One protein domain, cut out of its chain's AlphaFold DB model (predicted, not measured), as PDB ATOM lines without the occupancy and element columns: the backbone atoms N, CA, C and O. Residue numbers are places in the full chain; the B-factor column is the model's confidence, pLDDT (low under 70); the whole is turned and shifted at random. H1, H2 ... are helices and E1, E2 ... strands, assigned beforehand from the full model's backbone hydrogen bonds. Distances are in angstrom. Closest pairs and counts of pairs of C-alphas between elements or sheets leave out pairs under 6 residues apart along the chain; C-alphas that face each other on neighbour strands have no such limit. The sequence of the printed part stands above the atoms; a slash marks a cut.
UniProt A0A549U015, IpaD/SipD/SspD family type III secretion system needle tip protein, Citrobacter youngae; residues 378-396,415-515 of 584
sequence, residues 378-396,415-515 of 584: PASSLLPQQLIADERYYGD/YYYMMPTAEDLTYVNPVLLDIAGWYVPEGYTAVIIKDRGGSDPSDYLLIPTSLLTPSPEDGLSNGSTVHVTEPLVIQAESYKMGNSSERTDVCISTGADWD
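Overview. This is residues 378 to 396 and 415 to 515 of the 584 residues of the protein "IpaD/SipD/SspD family type III secretion system needle tip protein" of Citrobacter youngae (UniProt A0A549U015). Look for one strongly twisted sheet of seven strands, curled like part of a barrel and left open between its edge strands E1 and E5, with E4 passing through the middle of the whole and two short helices, H1 and H2, at its margins. The long loop 465 to 480 leaves E4 and folds back to E5, pairing briefly with it through residues 468 to 469. The printed part has 120 residues, with two named helices and seven named strands in the order H1 E1 E2 H2 E3 E4 E5 E6 E7; the sheet is mixed, in the order E1 E6 E7 E4 E3 E2 E5. The class is mixed, helices and strands, with 48 residues in named elements, under half of those printed. The whole is compact and rounded, with a radius of gyration of the C-alphas of 13.2 A and spans of 35 by 32 by 25 A.

Along the chain. Find C-alpha 385 at (30.089, 41.051, -0.577); there H1 begins, residues 385 to 388. After the cut, E1 starts at C-alpha 415, (40.862, 53.304, 14.292), and runs 13.4 A to residue 419. Next come E2, residues 425 to 427, and H2, residues 430 to 435. E3, residues 444 to 449, covers 15.9 A, and E4, residues 460 to 464, 13.3 A. E5, residues 481 to 484, covers 10.6 A. E6, residues 488 to 495, covers 16.4 A and bends by 82 degrees at residue 492. E7, residues 504 to 510, runs 17.8 A to C-alpha 510 at (35.477, 54.893, -0.731).

Arrangement. Start at edge strand E1, antiparallel to E6, where N 417 and O 490 are 2.9 A apart. E6 and E7 form a hairpin, with N 491 and O 506 at 2.9 A. E7 is parallel to E4, at 29 degrees between directions, with N 507 and O 462 at 2.9 A. E4 and E3 form a hairpin, with N 445 and O 463 at 2.8 A. E3 and E2 are antiparallel, with N 426 and O 448 at 2.8 A. E2 and edge strand E5 are antiparallel, with N 482 and O 425 at 2.9 A. E1 and E5 are only just apart, 8.1 A at their closest. H1 only grazes the sheet, with residues 386 to 387; H2, only just on it, grazes it with residues 430 to 433. In H2 every O i to N i+4 pair is within hydrogen-bond range; H1 is too short for such a pair.

Size, cuts and confidence. The farthest C-alphas, those of Ile 435 and Asp 515, are 38.3 A apart. Residues 397 to 414 are not printed, and C-alphas 396 and 415 stand 13.2 A apart across that cut. The link from E4 to E5, 16 residues, is long. Mean pLDDT of the printed part is 76.3; 31 residues are under 70, among them 378 to 389, 450 to 454 and 511 to 515.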
ATOM      1  N   PRO A 378      28.995  51.760   9.613       43.12
ATOM      2  CA  PRO A 378      27.984  51.451   8.612       43.12
ATOM      3  C   PRO A 378      27.725  49.943   8.538       43.12
ATOM      4  O   PRO A 378      28.573  49.114   8.886       43.12
ATOM      5  N   ALA A 379      26.515  49.582   8.109       44.34
ATOM      6  CA  ALA A 379      26.106  48.188   8.012       44.34
ATOM      7  C   ALA A 379      27.032  47.389   7.074       44.34
ATOM      8  O   ALA A 379      27.770  47.944   6.258       44.34
ATOM      9  N   SER A 380      26.942  46.057   7.134       46.56
ATOM     10  CA  SER A 380      27.685  45.136   6.261       46.56
ATOM     11  C   SER A 380      27.198  45.148   4.795       46.56
ATOM     12  O   SER A 380      27.107  44.095   4.171       46.56
ATOM     13  N   SER A 381      26.809  46.318   4.289       44.56
ATOM     14  CA  SER A 381      26.443  46.632   2.910       44.56
ATOM     15  C   SER A 381      27.554  47.392   2.178       44.56
ATOM     16  O   SER A 381      27.693  47.186   0.981       44.56
ATOM     17  N   LEU A 382      28.357  48.218   2.873       48.75
ATOM     18  CA  LEU A 382      29.460  48.973   2.242       48.75
ATOM     19  C   LEU A 382      30.716  48.126   1.985       48.75
ATOM     20  O   LEU A 382      31.500  48.424   1.092       48.75
ATOM     21  N   LEU A 383      30.900  47.039   2.739       56.47
ATOM     22  CA  LEU A 383      31.938  46.058   2.432       56.47
ATOM     23  C   LEU A 383      31.528  45.271   1.173       56.47
ATOM     24  O   LEU A 383      30.442  44.683   1.176       56.47
ATOM     25  N   PRO A 384      32.384  45.156   0.140       57.47
ATOM     26  CA  PRO A 384      32.110  44.299  -1.007       57.47
ATOM     27  C   PRO A 384      31.767  42.872  -0.566       57.47
ATOM     28  O   PRO A 384      32.511  42.250   0.196       57.47
ATOM     29  N   GLN A 385      30.642  42.332  -1.053       60.19
ATOM     30  CA  GLN A 385      30.089  41.051  -0.577       60.19
ATOM     31  C   GLN A 385      31.099  39.891  -0.657       60.19
ATOM     32  O   GLN A 385      31.085  38.994   0.187       60.19
ATOM     33  N   GLN A 386      32.014  39.944  -1.630       62.91
ATOM     34  CA  GLN A 386      33.123  39.003  -1.813       62.91
ATOM     35  C   GLN A 386      34.067  38.940  -0.597       62.91
ATOM     36  O   GLN A 386      34.495  37.852  -0.219       62.91
ATOM     37  N   LEU A 387      34.353  40.077   0.053       67.81
ATOM     38  CA  LEU A 387      35.197  40.136   1.252       67.81
ATOM     39  C   LEU A 387      34.449  39.635   2.497       67.81
ATOM     40  O   LEU A 387      35.031  38.925   3.314       67.81
ATOM     41  N   ILE A 388      33.154  39.956   2.625       62.12
ATOM     42  CA  ILE A 388      32.302  39.468   3.729       62.12
ATOM     43  C   ILE A 388      32.165  37.936   3.682       62.12
ATOM     44  O   ILE A 388      32.064  37.285   4.720       62.12
ATOM     45  N   ALA A 389      32.165  37.356   2.479       66.62
ATOM     46  CA  ALA A 389      32.077  35.915   2.264       66.62
ATOM     47  C   ALA A 389      33.371  35.142   2.605       66.62
ATOM     48  O   ALA A 389      33.347  33.910   2.628       66.62
ATOM     49  N   ASP A 390      34.491  35.823   2.875       74.31
ATOM     50  CA  ASP A 390      35.763  35.185   3.216       74.31
ATOM     51  C   ASP A 390      35.915  34.980   4.737       74.31
ATOM     52  O   ASP A 390      36.025  35.932   5.507       74.31
ATOM     53  N   GLU A 391      36.021  33.719   5.174       75.88
ATOM     54  CA  GLU A 391      36.198  33.322   6.586       75.88
ATOM     55  C   GLU A 391      37.469  33.891   7.271       75.88
ATOM     56  O   GLU A 391      37.646  33.730   8.483       75.88
ATOM     57  N   ARG A 392      38.380  34.534   6.523       80.06
ATOM     58  CA  ARG A 392      39.572  35.242   7.038       80.06
ATOM     59  C   ARG A 392      39.346  36.730   7.322       80.06
ATOM     60  O   ARG A 392      40.264  37.377   7.837       80.06
ATOM     61  N   TYR A 393      38.175  37.274   6.995       78.56
ATOM     62  CA  TYR A 393      37.783  38.627   7.375       78.56
ATOM     63  C   TYR A 393      37.207  38.639   8.800       78.56
ATOM     64  O   TYR A 393      36.299  37.879   9.127       78.56
ATOM     65  N   TYR A 394      37.736  39.511   9.664       71.69
ATOM     66  CA  TYR A 394      37.369  39.602  11.085       71.69
ATOM     67  C   TYR A 394      36.731  40.953  11.459       71.69
ATOM     68  O   TYR A 394      36.892  41.425  12.588       71.69
ATOM     69  N   GLY A 395      36.051  41.598  10.506       61.62
ATOM     70  CA  GLY A 395      35.297  42.835  10.730       61.62
ATOM     71  C   GLY A 395      33.939  42.627  11.408       61.62
ATOM     72  O   GLY A 395      33.690  41.619  12.066       61.62
ATOM     73  N   ASP A 396      33.050  43.617  11.287       54.19
ATOM     74  CA  ASP A 396      31.943  43.822  12.239       54.19
ATOM     75  C   ASP A 396      30.678  42.975  11.995       54.19
ATOM     76  O   ASP A 396      29.544  43.427  12.158       54.19
ATOM     77  N   TYR A 415      40.151  52.254  15.014       59.03
ATOM     78  CA  TYR A 415      40.862  53.304  14.292       59.03
ATOM     79  C   TYR A 415      40.789  53.056  12.787       59.03
ATOM     80  O   TYR A 415      41.039  51.942  12.313       59.03
ATOM     81  N   TYR A 416      40.438  54.114  12.060       69.94
ATOM     82  CA  TYR A 416      40.369  54.140  10.606       69.94
ATOM     83  C   TYR A 416      41.333  55.199  10.070       69.94
ATOM     84  O   TYR A 416      41.572  56.219  10.722       69.94
ATOM     85  N   TYR A 417      41.879  54.956   8.884       69.56
ATOM     86  CA  TYR A 417      42.795  55.855   8.189       69.56
ATOM     87  C   TYR A 417      42.188  56.297   6.861       69.56
ATOM     88  O   TYR A 417      41.490  55.518   6.213       69.56
ATOM     89  N   MET A 418      42.492  57.523   6.436       72.12
ATOM     90  CA  MET A 418      42.255  57.960   5.061       72.12
ATOM     91  C   MET A 418      43.517  57.745   4.225       72.12
ATOM     92  O   MET A 418      44.615  58.105   4.653       72.12
ATOM     93  N   MET A 419      43.357  57.217   3.016       75.06
ATOM     94  CA  MET A 419      44.406  57.160   1.999       75.06
ATOM     95  C   MET A 419      44.067  58.106   0.844       75.06
ATOM     96  O   MET A 419      43.004  57.951   0.251       75.06
ATOM     97  N   PRO A 420      44.936  59.073   0.495       70.06
ATOM     98  CA  PRO A 420      44.715  59.944  -0.654       70.06
ATOM     99  C   PRO A 420      45.086  59.273  -1.980       70.06
ATOM    100  O   PRO A 420      46.018  58.471  -2.052       70.06
ATOM    101  N   THR A 421      44.487  59.772  -3.060       72.19
ATOM    102  CA  THR A 421      44.914  59.550  -4.457       72.19
ATOM    103  C   THR A 421      46.379  59.915  -4.723       72.19
ATOM    104  O   THR A 421      47.005  59.382  -5.634       72.19
ATOM    105  N   ALA A 422      46.953  60.804  -3.908       65.81
ATOM    106  CA  ALA A 422      48.329  61.279  -4.026       65.81
ATOM    107  C   ALA A 422      49.401  60.361  -3.391       65.81
ATOM    108  O   ALA A 422      50.584  60.701  -3.468       65.81
ATOM    109  N   GLU A 423      49.038  59.246  -2.745       72.56
ATOM    110  CA  GLU A 423      50.025  58.347  -2.124       72.56
ATOM    111  C   GLU A 423      50.729  57.462  -3.178       72.56
ATOM    112  O   GLU A 423      50.106  56.922  -4.095       72.56
ATOM    113  N   ASP A 424      52.048  57.293  -3.040       81.06
ATOM    114  CA  ASP A 424      52.846  56.348  -3.836       81.06
ATOM    115  C   ASP A 424      52.685  54.923  -3.271       81.06
ATOM    116  O   ASP A 424      53.375  54.541  -2.315       81.06
ATOM    117  N   LEU A 425      51.826  54.106  -3.882       86.56
ATOM    118  CA  LEU A 425      51.648  52.703  -3.499       86.56
ATOM    119  C   LEU A 425      52.484  51.786  -4.393       86.56
ATOM    120  O   LEU A 425      52.723  52.061  -5.566       86.56
ATOM    121  N   THR A 426      52.952  50.675  -3.833       90.12
ATOM    122  CA  THR A 426      53.792  49.697  -4.530       90.12
ATOM    123  C   THR A 426      52.989  48.424  -4.782       90.12
ATOM    124  O   THR A 426      52.644  47.717  -3.837       90.12
ATOM    125  N   TYR A 427      52.700  48.117  -6.046       90.75
ATOM    126  CA  TYR A 427      51.965  46.915  -6.440       90.75
ATOM    127  C   TYR A 427      52.751  45.635  -6.125       90.75
ATOM    128  O   TYR A 427      53.928  45.501  -6.492       90.75
ATOM    129  N   VAL A 428      52.075  44.665  -5.503       89.50
ATOM    130  CA  VAL A 428      52.639  43.356  -5.164       89.50
ATOM    131  C   VAL A 428      51.995  42.277  -6.025       89.50
ATOM    132  O   VAL A 428      50.778  42.126  -6.067       89.50
ATOM    133  N   ASN A 429      52.821  41.492  -6.715       87.00
ATOM    134  CA  ASN A 429      52.317  40.460  -7.610       87.00
ATOM    135  C   ASN A 429      51.772  39.254  -6.811       87.00
ATOM    136  O   ASN A 429      52.520  38.674  -6.014       87.00
ATOM    137  N   PRO A 430      50.519  38.816  -7.044       84.19
ATOM    138  CA  PRO A 430      49.862  37.803  -6.215       84.19
ATOM    139  C   PRO A 430      50.538  36.427  -6.266       84.19
ATOM    140  O   PRO A 430      50.454  35.674  -5.299       84.19
ATOM    141  N   VAL A 431      51.289  36.111  -7.329       84.69
ATOM    142  CA  VAL A 431      52.047  34.849  -7.427       84.69
ATOM    143  C   VAL A 431      53.155  34.778  -6.368       84.69
ATOM    144  O   VAL A 431      53.482  33.694  -5.893       84.69
ATOM    145  N   LEU A 432      53.727  35.914  -5.952       85.94
ATOM    146  CA  LEU A 432      54.727  35.940  -4.877       85.94
ATOM    147  C   LEU A 432      54.093  35.722  -3.495       85.94
ATOM    148  O   LEU A 432      54.719  35.106  -2.634       85.94
ATOM    149  N   LEU A 433      52.855  36.186  -3.306       86.25
ATOM    150  CA  LEU A 433      52.087  36.012  -2.072       86.25
ATOM    151  C   LEU A 433      51.645  34.547  -1.908       86.25
ATOM    152  O   LEU A 433      51.866  33.965  -0.848       86.25
ATOM    153  N   ASP A 434      51.148  33.916  -2.976       84.00
ATOM    154  CA  ASP A 434      50.813  32.481  -2.997       84.00
ATOM    155  C   ASP A 434      52.046  31.599  -2.705       84.00
ATOM    156  O   ASP A 434      51.998  30.702  -1.863       84.00
ATOM    157  N   ILE A 435      53.208  31.926  -3.292       84.88
ATOM    158  CA  ILE A 435      54.489  31.257  -2.989       84.88
ATOM    159  C   ILE A 435      54.897  31.414  -1.509       84.88
ATOM    160  O   ILE A 435      55.531  30.511  -0.955       84.88
ATOM    161  N   ALA A 436      54.530  32.520  -0.853       82.56
ATOM    162  CA  ALA A 436      54.741  32.731   0.582       82.56
ATOM    163  C   ALA A 436      53.703  32.012   1.475       82.56
ATOM    164  O   ALA A 436      53.875  31.955   2.694       82.56
ATOM    165  N   GLY A 437      52.645  31.428   0.899       83.50
ATOM    166  CA  GLY A 437      51.524  30.843   1.641       83.50
ATOM    167  C   GLY A 437      50.530  31.882   2.175       83.50
ATOM    168  O   GLY A 437      49.774  31.595   3.111       83.50
ATOM    169  N   TRP A 438      50.542  33.083   1.599       87.50
ATOM    170  CA  TRP A 438      49.584  34.155   1.840       87.50
ATOM    171  C   TRP A 438      48.527  34.177   0.735       87.50
ATOM    172  O   TRP A 438      48.758  33.727  -0.382       87.50
ATOM    173  N   TYR A 439      47.347  34.703   1.049       85.25
ATOM    174  CA  TYR A 439      46.209  34.740   0.134       85.25
ATOM    175  C   TYR A 439      45.620  36.149   0.100       85.25
ATOM    176  O   TYR A 439      45.532  36.803   1.142       85.25
ATOM    177  N   VAL A 440      45.193  36.566  -1.090       86.31
ATOM    178  CA  VAL A 440      44.446  37.798  -1.369       86.31
ATOM    179  C   VAL A 440      43.060  37.390  -1.895       86.31
ATOM    180  O   VAL A 440      43.005  36.470  -2.715       86.31
ATOM    181  N   PRO A 441      41.955  38.010  -1.439       82.62
ATOM    182  CA  PRO A 441      40.625  37.777  -2.001       82.62
ATOM    183  C   PRO A 441      40.551  38.036  -3.509       82.62
ATOM    184  O   PRO A 441      41.257  38.891  -4.044       82.62
ATOM    185  N   GLU A 442      39.651  37.331  -4.191       82.50
ATOM    186  CA  GLU A 442      39.267  37.678  -5.562       82.50
ATOM    187  C   GLU A 442      38.677  39.101  -5.585       82.50
ATOM    188  O   GLU A 442      38.097  39.549  -4.597       82.50
ATOM    189  N   GLY A 443      38.914  39.849  -6.667       81.06
ATOM    190  CA  GLY A 443      38.561  41.271  -6.759       81.06
ATOM    191  C   GLY A 443      39.483  42.237  -5.995       81.06
ATOM    192  O   GLY A 443      39.391  43.441  -6.222       81.06
ATOM    193  N   TYR A 444      40.404  41.755  -5.151       87.00
ATOM    194  CA  TYR A 444      41.343  42.589  -4.389       87.00
ATOM    195  C   TYR A 444      42.790  42.462  -4.881       87.00
ATOM    196  O   TYR A 444      43.231  41.422  -5.370       87.00
ATOM    197  N   THR A 445      43.560  43.528  -4.674       90.19
ATOM    198  CA  THR A 445      45.005  43.592  -4.893       90.19
ATOM    199  C   THR A 445      45.705  43.993  -3.596       90.19
ATOM    200  O   THR A 445      45.251  44.877  -2.869       90.19
ATOM    201  N   ALA A 446      46.835  43.343  -3.310       90.75
ATOM    202  CA  ALA A 446      47.713  43.729  -2.213       90.75
ATOM    203  C   ALA A 446      48.734  44.775  -2.681       90.75
ATOM    204  O   ALA A 446      49.430  44.586  -3.686       90.75
ATOM    205  N   VAL A 447      48.856  45.858  -1.920       90.69
ATOM    206  CA  VAL A 447      49.837  46.925  -2.142       90.69
ATOM    207  C   VAL A 447      50.678  47.160  -0.889       90.69
ATOM    208  O   VAL A 447      50.258  46.846   0.223       90.69
ATOM    209  N   ILE A 448      51.871  47.720  -1.071       87.69
ATOM    210  CA  ILE A 448      52.766  48.168   0.001       87.69
ATOM    211  C   ILE A 448      52.831  49.696  -0.015       87.69
ATOM    212  O   ILE A 448      53.121  50.302  -1.049       87.69
ATOM    213  N   ILE A 449      52.632  50.318   1.145       74.44
ATOM    214  CA  ILE A 449      52.982  51.727   1.364       74.44
ATOM    215  C   ILE A 449      54.508  51.836   1.428       74.44
ATOM    216  O   ILE A 449      55.162  51.079   2.144       74.44
ATOM    217  N   LYS A 450      55.072  52.803   0.700       64.50
ATOM    218  CA  LYS A 450      56.510  52.957   0.406       64.50
ATOM    219  C   LYS A 450      57.470  52.860   1.607       64.50
ATOM    220  O   LYS A 450      58.604  52.419   1.440       64.50
ATOM    221  N   ASP A 451      57.004  53.251   2.793       63.16
ATOM    222  CA  ASP A 451      57.764  53.263   4.050       63.16
ATOM    223  C   ASP A 451      57.445  52.084   5.004       63.16
ATOM    224  O   ASP A 451      58.124  51.953   6.023       63.16
ATOM    225  N   ARG A 452      56.444  51.229   4.716       66.12
ATOM    226  CA  ARG A 452      56.005  50.149   5.633       66.12
ATOM    227  C   ARG A 452      56.890  48.903   5.635       66.12
ATOM    228  O   ARG A 452      57.046  48.304   6.690       66.12
ATOM    229  N   GLY A 453      57.479  48.515   4.501       67.69
ATOM    230  CA  GLY A 453      58.297  47.299   4.410       67.69
ATOM    231  C   GLY A 453      57.845  46.346   3.307       67.69
ATOM    232  O   GLY A 453      57.902  46.702   2.131       67.69
ATOM    233  N   GLY A 454      57.481  45.119   3.679       69.50
ATOM    234  CA  GLY A 454      57.115  44.027   2.773       69.50
ATOM    235  C   GLY A 454      57.722  42.674   3.160       69.50
ATOM    236  O   GLY A 454      58.040  41.883   2.269       69.50
ATOM    237  N   SER A 455      57.966  42.430   4.452       73.06
ATOM    238  CA  SER A 455      58.382  41.125   4.984       73.06
ATOM    239  C   SER A 455      57.259  40.384   5.704       73.06
ATOM    240  O   SER A 455      57.297  39.154   5.737       73.06
ATOM    241  N   ASP A 456      56.266  41.103   6.232       77.94
ATOM    242  CA  ASP A 456      55.261  40.563   7.146       77.94
ATOM    243  C   ASP A 456      53.836  41.020   6.740       77.94
ATOM    244  O   ASP A 456      53.683  42.095   6.160       77.94
ATOM    245  N   PRO A 457      52.762  40.241   7.003       75.50
ATOM    246  CA  PRO A 457      51.400  40.551   6.537       75.50
ATOM    247  C   PRO A 457      50.819  41.918   6.935       75.50
ATOM    248  O   PRO A 457      49.902  42.387   6.270       75.50
ATOM    249  N   SER A 458      51.344  42.559   7.981       76.44
ATOM    250  CA  SER A 458      50.989  43.922   8.419       76.44
ATOM    251  C   SER A 458      51.574  45.046   7.553       76.44
ATOM    252  O   SER A 458      51.182  46.208   7.669       76.44
ATOM    253  N   ASP A 459      52.539  44.727   6.691       80.94
ATOM    254  CA  ASP A 459      53.191  45.707   5.816       80.94
ATOM    255  C   ASP A 459      52.334  46.020   4.575       80.94
ATOM    256  O   ASP A 459      52.561  47.020   3.886       80.94
ATOM    257  N   TYR A 460      51.364  45.143   4.300       86.12
ATOM    258  CA  TYR A 460      50.458  45.189   3.163       86.12
ATOM    259  C   TYR A 460      49.158  45.928   3.496       86.12
ATOM    260  O   TYR A 460      48.791  46.139   4.651       86.12
ATOM    261  N   LEU A 461      48.456  46.297   2.433       87.50
ATOM    262  CA  LEU A 461      47.104  46.832   2.440       87.50
ATOM    263  C   LEU A 461      46.318  46.157   1.312       87.50
ATOM    264  O   LEU A 461      46.835  46.013   0.201       87.50
ATOM    265  N   LEU A 462      45.074  45.757   1.584       88.38
ATOM    266  CA  LEU A 462      44.166  45.207   0.575       88.38
ATOM    267  C   LEU A 462      43.214  46.286   0.042       88.38
ATOM    268  O   LEU A 462      42.439  46.865   0.805       88.38
ATOM    269  N   ILE A 463      43.252  46.510  -1.273       87.62
ATOM    270  CA  ILE A 463      42.428  47.484  -2.008       87.62
ATOM    271  C   ILE A 463      41.660  46.747  -3.121       87.62
ATOM    272  O   ILE A 463      42.246  45.851  -3.737       87.62
ATOM    273  N   PRO A 464      40.384  47.075  -3.408       87.12
ATOM    274  CA  PRO A 464      39.692  46.569  -4.593       87.12
ATOM    275  C   PRO A 464      40.468  46.904  -5.876       87.12
ATOM    276  O   PRO A 464      40.877  48.042  -6.087       87.12
ATOM    277  N   THR A 465      40.677  45.917  -6.745       86.56
ATOM    278  CA  THR A 465      41.522  46.044  -7.947       86.56
ATOM    279  C   THR A 465      41.020  47.118  -8.921       86.56
ATOM    280  O   THR A 465      41.830  47.739  -9.603       86.56
ATOM    281  N   SER A 466      39.709  47.380  -8.943       83.69
ATOM    282  CA  SER A 466      39.069  48.444  -9.728       83.69
ATOM    283  C   SER A 466      39.461  49.863  -9.302       83.69
ATOM    284  O   SER A 466      39.397  50.772 -10.123       83.69
ATOM    285  N   LEU A 467      39.885  50.058  -8.048       83.94
ATOM    286  CA  LEU A 467      40.222  51.369  -7.479       83.94
ATOM    287  C   LEU A 467      41.720  51.699  -7.591       83.94
ATOM    288  O   LEU A 467      42.214  52.594  -6.908       83.94
ATOM    289  N   LEU A 468      42.466  50.959  -8.421       84.94
ATOM    290  CA  LEU A 468      43.906  51.126  -8.625       84.94
ATOM    291  C   LEU A 468      44.231  51.566 -10.053       84.94
ATOM    292  O   LEU A 468      43.793  50.956 -11.026       84.94
ATOM    293  N   THR A 469      45.074  52.593 -10.172       82.12
ATOM    294  CA  THR A 469      45.556  53.117 -11.453       82.12
ATOM    295  C   THR A 469      47.094  53.201 -11.489       82.12
ATOM    296  O   THR A 469      47.697  53.726 -10.546       82.12
ATOM    297  N   PRO A 470      47.777  52.696 -12.542       81.50
ATOM    298  CA  PRO A 470      47.244  51.849 -13.620       81.50
ATOM    299  C   PRO A 470      46.675  50.519 -13.094       81.50
ATOM    300  O   PRO A 470      47.037  50.087 -11.998       81.50
ATOM    301  N   SER A 471      45.807  49.865 -13.873       79.75
ATOM    302  CA  SER A 471      45.142  48.640 -13.421       79.75
ATOM    303  C   SER A 471      46.145  47.486 -13.295       79.75
ATOM    304  O   SER A 471      46.940  47.253 -14.211       79.75
ATOM    305  N   PRO A 472      46.103  46.689 -12.213       79.12
ATOM    306  CA  PRO A 472      46.837  45.427 -12.124       79.12
ATOM    307  C   PRO A 472      46.564  44.461 -13.290       79.12
ATOM    308  O   PRO A 472      47.445  43.671 -13.644       79.12
ATOM    309  N   GLU A 473      45.385  44.548 -13.914       75.94
ATOM    310  CA  GLU A 473      44.981  43.720 -15.057       75.94
ATOM    311  C   GLU A 473      45.737  44.066 -16.354       75.94
ATOM    312  O   GLU A 473      45.916  43.191 -17.203       75.94
ATOM    313  N   ASP A 474      46.313  45.273 -16.461       72.62
ATOM    314  CA  ASP A 474      47.187  45.691 -17.573       72.62
ATOM    315  C   ASP A 474      48.546  44.944 -17.594       72.62
ATOM    316  O   ASP A 474      49.395  45.178 -18.461       72.62
ATOM    317  N   GLY A 475      48.776  44.023 -16.649       77.50
ATOM    318  CA  GLY A 475      49.955  43.155 -16.602       77.50
ATOM    319  C   GLY A 475      51.138  43.752 -15.838       77.50
ATOM    320  O   GLY A 475      52.289  43.617 -16.267       77.50
ATOM    321  N   LEU A 476      50.873  44.418 -14.710       85.25
ATOM    322  CA  LEU A 476      51.899  45.106 -13.921       85.25
ATOM    323  C   LEU A 476      52.998  44.168 -13.383       85.25
ATOM    324  O   LEU A 476      52.766  43.053 -12.912       85.25
ATOM    325  N   SER A 477      54.234  44.671 -13.392       86.44
ATOM    326  CA  SER A 477      55.378  44.037 -12.734       86.44
ATOM    327  C   SER A 477      55.379  44.292 -11.226       86.44
ATOM    328  O   SER A 477      55.107  45.406 -10.788       86.44
ATOM    329  N   ASN A 478      55.776  43.298 -10.425       87.69
ATOM    330  CA  ASN A 478      55.967  43.481  -8.983       87.69
ATOM    331  C   ASN A 478      56.911  44.659  -8.684       87.69
ATOM    332  O   ASN A 478      58.046  44.666  -9.165       87.69
ATOM    333  N   GLY A 479      56.477  45.598  -7.845       84.88
ATOM    334  CA  GLY A 479      57.225  46.818  -7.542       84.88
ATOM    335  C   GLY A 479      56.915  48.009  -8.457       84.88
ATOM    336  O   GLY A 479      57.567  49.042  -8.318       84.88
ATOM    337  N   SER A 480      55.951  47.894  -9.379       88.94
ATOM    338  CA  SER A 480      55.373  49.058 -10.067       88.94
ATOM    339  C   SER A 480      54.695  50.001  -9.070       88.94
ATOM    340  O   SER A 480      54.036  49.541  -8.137       88.94
ATOM    341  N   THR A 481      54.806  51.311  -9.297       88.00
ATOM    342  CA  THR A 481      53.974  52.299  -8.600       88.00
ATOM    343  C   THR A 481      52.537  52.222  -9.115       88.00
ATOM    344  O   THR A 481      52.326  52.132 -10.325       88.00
ATOM    345  N   VAL A 482      51.579  52.275  -8.195       87.44
ATOM    346  CA  VAL A 482      50.147  52.471  -8.446       87.44
ATOM    347  C   VAL A 482      49.614  53.532  -7.483       87.44
ATOM    348  O   VAL A 482      50.232  53.818  -6.457       87.44
ATOM    349  N   HIS A 483      48.466  54.104  -7.817       84.69
ATOM    350  CA  HIS A 483      47.740  55.083  -7.014       84.69
ATOM    351  C   HIS A 483      46.289  54.632  -6.865       84.69
ATOM    352  O   HIS A 483      45.818  53.807  -7.653       84.69
ATOM    353  N   VAL A 484      45.577  55.176  -5.879       81.75
ATOM    354  CA  VAL A 484      44.123  54.987  -5.777       81.75
ATOM    355  C   VAL A 484      43.400  56.006  -6.655       81.75
ATOM    356  O   VAL A 484      43.863  57.140  -6.788       81.75
ATOM    357  N   THR A 485      42.307  55.594  -7.298       77.75
ATOM    358  CA  THR A 485      41.493  56.450  -8.185       77.75
ATOM    359  C   THR A 485      40.820  57.591  -7.428       77.75
ATOM    360  O   THR A 485      40.766  58.716  -7.917       77.75
ATOM    361  N   GLU A 486      40.386  57.299  -6.208       71.50
ATOM    362  CA  GLU A 486      39.683  58.173  -5.271       71.50
ATOM    363  C   GLU A 486      40.233  57.961  -3.845       71.50
ATOM    364  O   GLU A 486      40.947  56.981  -3.608       71.50
ATOM    365  N   PRO A 487      39.965  58.855  -2.876       75.38
ATOM    366  CA  PRO A 487      40.386  58.633  -1.497       75.38
ATOM    367  C   PRO A 487      39.709  57.386  -0.905       75.38
ATOM    368  O   PRO A 487      38.538  57.147  -1.180       75.38
ATOM    369  N   LEU A 488      40.400  56.612  -0.063       78.25
ATOM    370  CA  LEU A 488      39.867  55.364   0.512       78.25
ATOM    371  C   LEU A 488      39.860  55.370   2.042       78.25
ATOM    372  O   LEU A 488      40.853  55.755   2.668       78.25
ATOM    373  N   VAL A 489      38.791  54.838   2.645       77.25
ATOM    374  CA  VAL A 489      38.750  54.559   4.088       77.25
ATOM    375  C   VAL A 489      39.307  53.169   4.357       77.25
ATOM    376  O   VAL A 489      38.846  52.161   3.818       77.25
ATOM    377  N   ILE A 490      40.300  53.112   5.237       77.62
ATOM    378  CA  ILE A 490      41.044  51.905   5.581       77.62
ATOM    379  C   ILE A 490      40.809  51.562   7.049       77.62
ATOM    380  O   ILE A 490      41.012  52.393   7.934       77.62
ATOM    381  N   GLN A 491      40.447  50.313   7.328       77.38
ATOM    382  CA  GLN A 491      40.510  49.762   8.677       77.38
ATOM    383  C   GLN A 491      41.940  49.307   8.983       77.38
ATOM    384  O   GLN A 491      42.493  48.499   8.236       77.38
ATOM    385  N   ALA A 492      42.498  49.783  10.101       67.06
ATOM    386  CA  ALA A 492      43.896  49.566  10.487       67.06
ATOM    387  C   ALA A 492      44.330  48.086  10.537       67.06
ATOM    388  O   ALA A 492      45.453  47.763  10.189       67.06
ATOM    389  N   GLU A 493      43.445  47.173  10.948       72.69
ATOM    390  CA  GLU A 493      43.676  45.723  10.898       72.69
ATOM    391  C   GLU A 493      42.332  44.988  10.775       72.69
ATOM    392  O   GLU A 493      41.463  45.162  11.638       72.69
ATOM    393  N   SER A 494      42.139  44.116   9.774       75.19
ATOM    394  CA  SER A 494      40.922  43.270   9.739       75.19
ATOM    395  C   SER A 494      40.971  41.962   8.949       75.19
ATOM    396  O   SER A 494      40.181  41.069   9.266       75.19
ATOM    397  N   TYR A 495      41.886  41.784   7.991       83.12
ATOM    398  CA  TYR A 495      41.986  40.537   7.219       83.12
ATOM    399  C   TYR A 495      43.243  39.733   7.567       83.12
ATOM    400  O   TYR A 495      44.290  40.288   7.901       83.12
ATOM    401  N   LYS A 496      43.148  38.402   7.493       86.81
ATOM    402  CA  LYS A 496      44.233  37.478   7.838       86.81
ATOM    403  C   LYS A 496      44.780  36.757   6.605       86.81
ATOM    404  O   LYS A 496      44.218  35.762   6.143       86.81
ATOM    405  N   MET A 497      45.929  37.214   6.112       82.88
ATOM    406  CA  MET A 497      46.602  36.615   4.957       82.88
ATOM    407  C   MET A 497      47.231  35.258   5.325       82.88
ATOM    408  O   MET A 497      48.368  35.153   5.786       82.88
ATOM    409  N   GLY A 498      46.461  34.186   5.132       79.50
ATOM    410  CA  GLY A 498      46.896  32.813   5.385       79.50
ATOM    411  C   GLY A 498      46.995  32.464   6.877       79.50
ATOM    412  O   GLY A 498      46.057  32.655   7.653       79.50
ATOM    413  N   ASN A 499      48.124  31.875   7.279       69.75
ATOM    414  CA  ASN A 499      48.300  31.294   8.616       69.75
ATOM    415  C   ASN A 499      48.989  32.210   9.648       69.75
ATOM    416  O   ASN A 499      49.193  31.748  10.771       69.75
ATOM    417  N   SER A 500      49.330  33.464   9.316       67.19
ATOM    418  CA  SER A 500      49.993  34.367  10.279       67.19
ATOM    419  C   SER A 500      49.116  34.686  11.502       67.19
ATOM    420  O   SER A 500      47.895  34.539  11.471       67.19
ATOM    421  N   SER A 501      49.750  35.113  12.593       71.12
ATOM    422  CA  SER A 501      49.094  35.801  13.708       71.12
ATOM    423  C   SER A 501      48.800  37.275  13.415       71.12
ATOM    424  O   SER A 501      47.904  37.822  14.052       71.12
ATOM    425  N   GLU A 502      49.527  37.904  12.482       78.62
ATOM    426  CA  GLU A 502      49.279  39.292  12.070       78.62
ATOM    427  C   GLU A 502      48.076  39.430  11.122       78.62
ATOM    428  O   GLU A 502      47.566  38.457  10.549       78.62
ATOM    429  N   ARG A 503      47.642  40.680  10.952       81.94
ATOM    430  CA  ARG A 503      46.566  41.116  10.064       81.94
ATOM    431  C   ARG A 503      47.082  42.199   9.122       81.94
ATOM    432  O   ARG A 503      47.991  42.935   9.481       81.94
ATOM    433  N   THR A 504      46.473  42.279   7.945       81.94
ATOM    434  CA  THR A 504      46.648  43.386   6.995       81.94
ATOM    435  C   THR A 504      45.561  44.433   7.228       81.94
ATOM    436  O   THR A 504      44.424  44.094   7.599       81.94
ATOM    437  N   ASP A 505      45.898  45.692   6.961       81.25
ATOM    438  CA  ASP A 505      44.941  46.768   6.725       81.25
ATOM    439  C   ASP A 505      44.048  46.422   5.521       81.25
ATOM    440  O   ASP A 505      44.472  45.710   4.597       81.25
ATOM    441  N   VAL A 506      42.819  46.943   5.503       80.81
ATOM    442  CA  VAL A 506      41.853  46.700   4.416       80.81
ATOM    443  C   VAL A 506      41.036  47.954   4.114       80.81
ATOM    444  O   VAL A 506      40.514  48.584   5.033       80.81
ATOM    445  N   CYS A 507      40.883  48.277   2.831       82.00
ATOM    446  CA  CYS A 507      39.909  49.251   2.336       82.00
ATOM    447  C   CYS A 507      38.474  48.766   2.612       82.00
ATOM    448  O   CYS A 507      38.099  47.673   2.178       82.00
ATOM    449  N   ILE A 508      37.676  49.573   3.316       73.19
ATOM    450  CA  ILE A 508      36.305  49.225   3.733       73.19
ATOM    451  C   ILE A 508      35.204  50.016   3.017       73.19
ATOM    452  O   ILE A 508      34.071  49.547   2.993       73.19
ATOM    453  N   SER A 509      35.536  51.171   2.438       73.06
ATOM    454  CA  SER A 509      34.675  51.981   1.567       73.06
ATOM    455  C   SER A 509      35.534  52.962   0.762       73.06
ATOM    456  O   SER A 509      36.718  53.159   1.073       73.06
ATOM    457  N   THR A 510      34.927  53.636  -0.214       73.94
ATOM    458  CA  THR A 510      35.477  54.893  -0.731       73.94
ATOM    459  C   THR A 510      35.489  55.957   0.375       73.94
ATOM    460  O   THR A 510      34.938  55.778   1.470       73.94
ATOM    461  N   GLY A 511      36.137  57.082   0.103       67.25
ATOM    462  CA  GLY A 511      36.095  58.267   0.942       67.25
ATOM    463  C   GLY A 511      34.783  59.048   0.841       67.25
ATOM    464  O   GLY A 511      34.480  59.787   1.777       67.25
ATOM    465  N   ALA A 512      34.007  58.878  -0.234       63.53
ATOM    466  CA  ALA A 512      32.709  59.524  -0.415       63.53
ATOM    467  C   ALA A 512      31.610  58.837   0.418       63.53
ATOM    468  O   ALA A 512      30.887  59.515   1.147       63.53
ATOM    469  N   ASP A 513      31.557  57.499   0.411       66.19
ATOM    470  CA  ASP A 513      30.476  56.692   1.019       66.19
ATOM    471  C   ASP A 513      30.492  56.645   2.564       66.19
ATOM    472  O   ASP A 513      29.755  55.871   3.185       66.19
ATOM    473  N   TRP A 514      31.389  57.387   3.217       69.56
ATOM    474  CA  TRP A 514      31.687  57.215   4.638       69.56
ATOM    475  C   TRP A 514      30.990  58.233   5.552       69.56
ATOM    476  O   TRP A 514      30.946  59.433   5.285       69.56
ATOM    477  N   ASP A 515      30.513  57.764   6.708       65.31
ATOM    478  CA  ASP A 515      29.918  58.613   7.743       65.31
ATOM    479  C   ASP A 515      30.990  59.383   8.547       65.31
ATOM    480  O   ASP A 515      31.640  58.852   9.456       65.31
TER     481      ASP A 515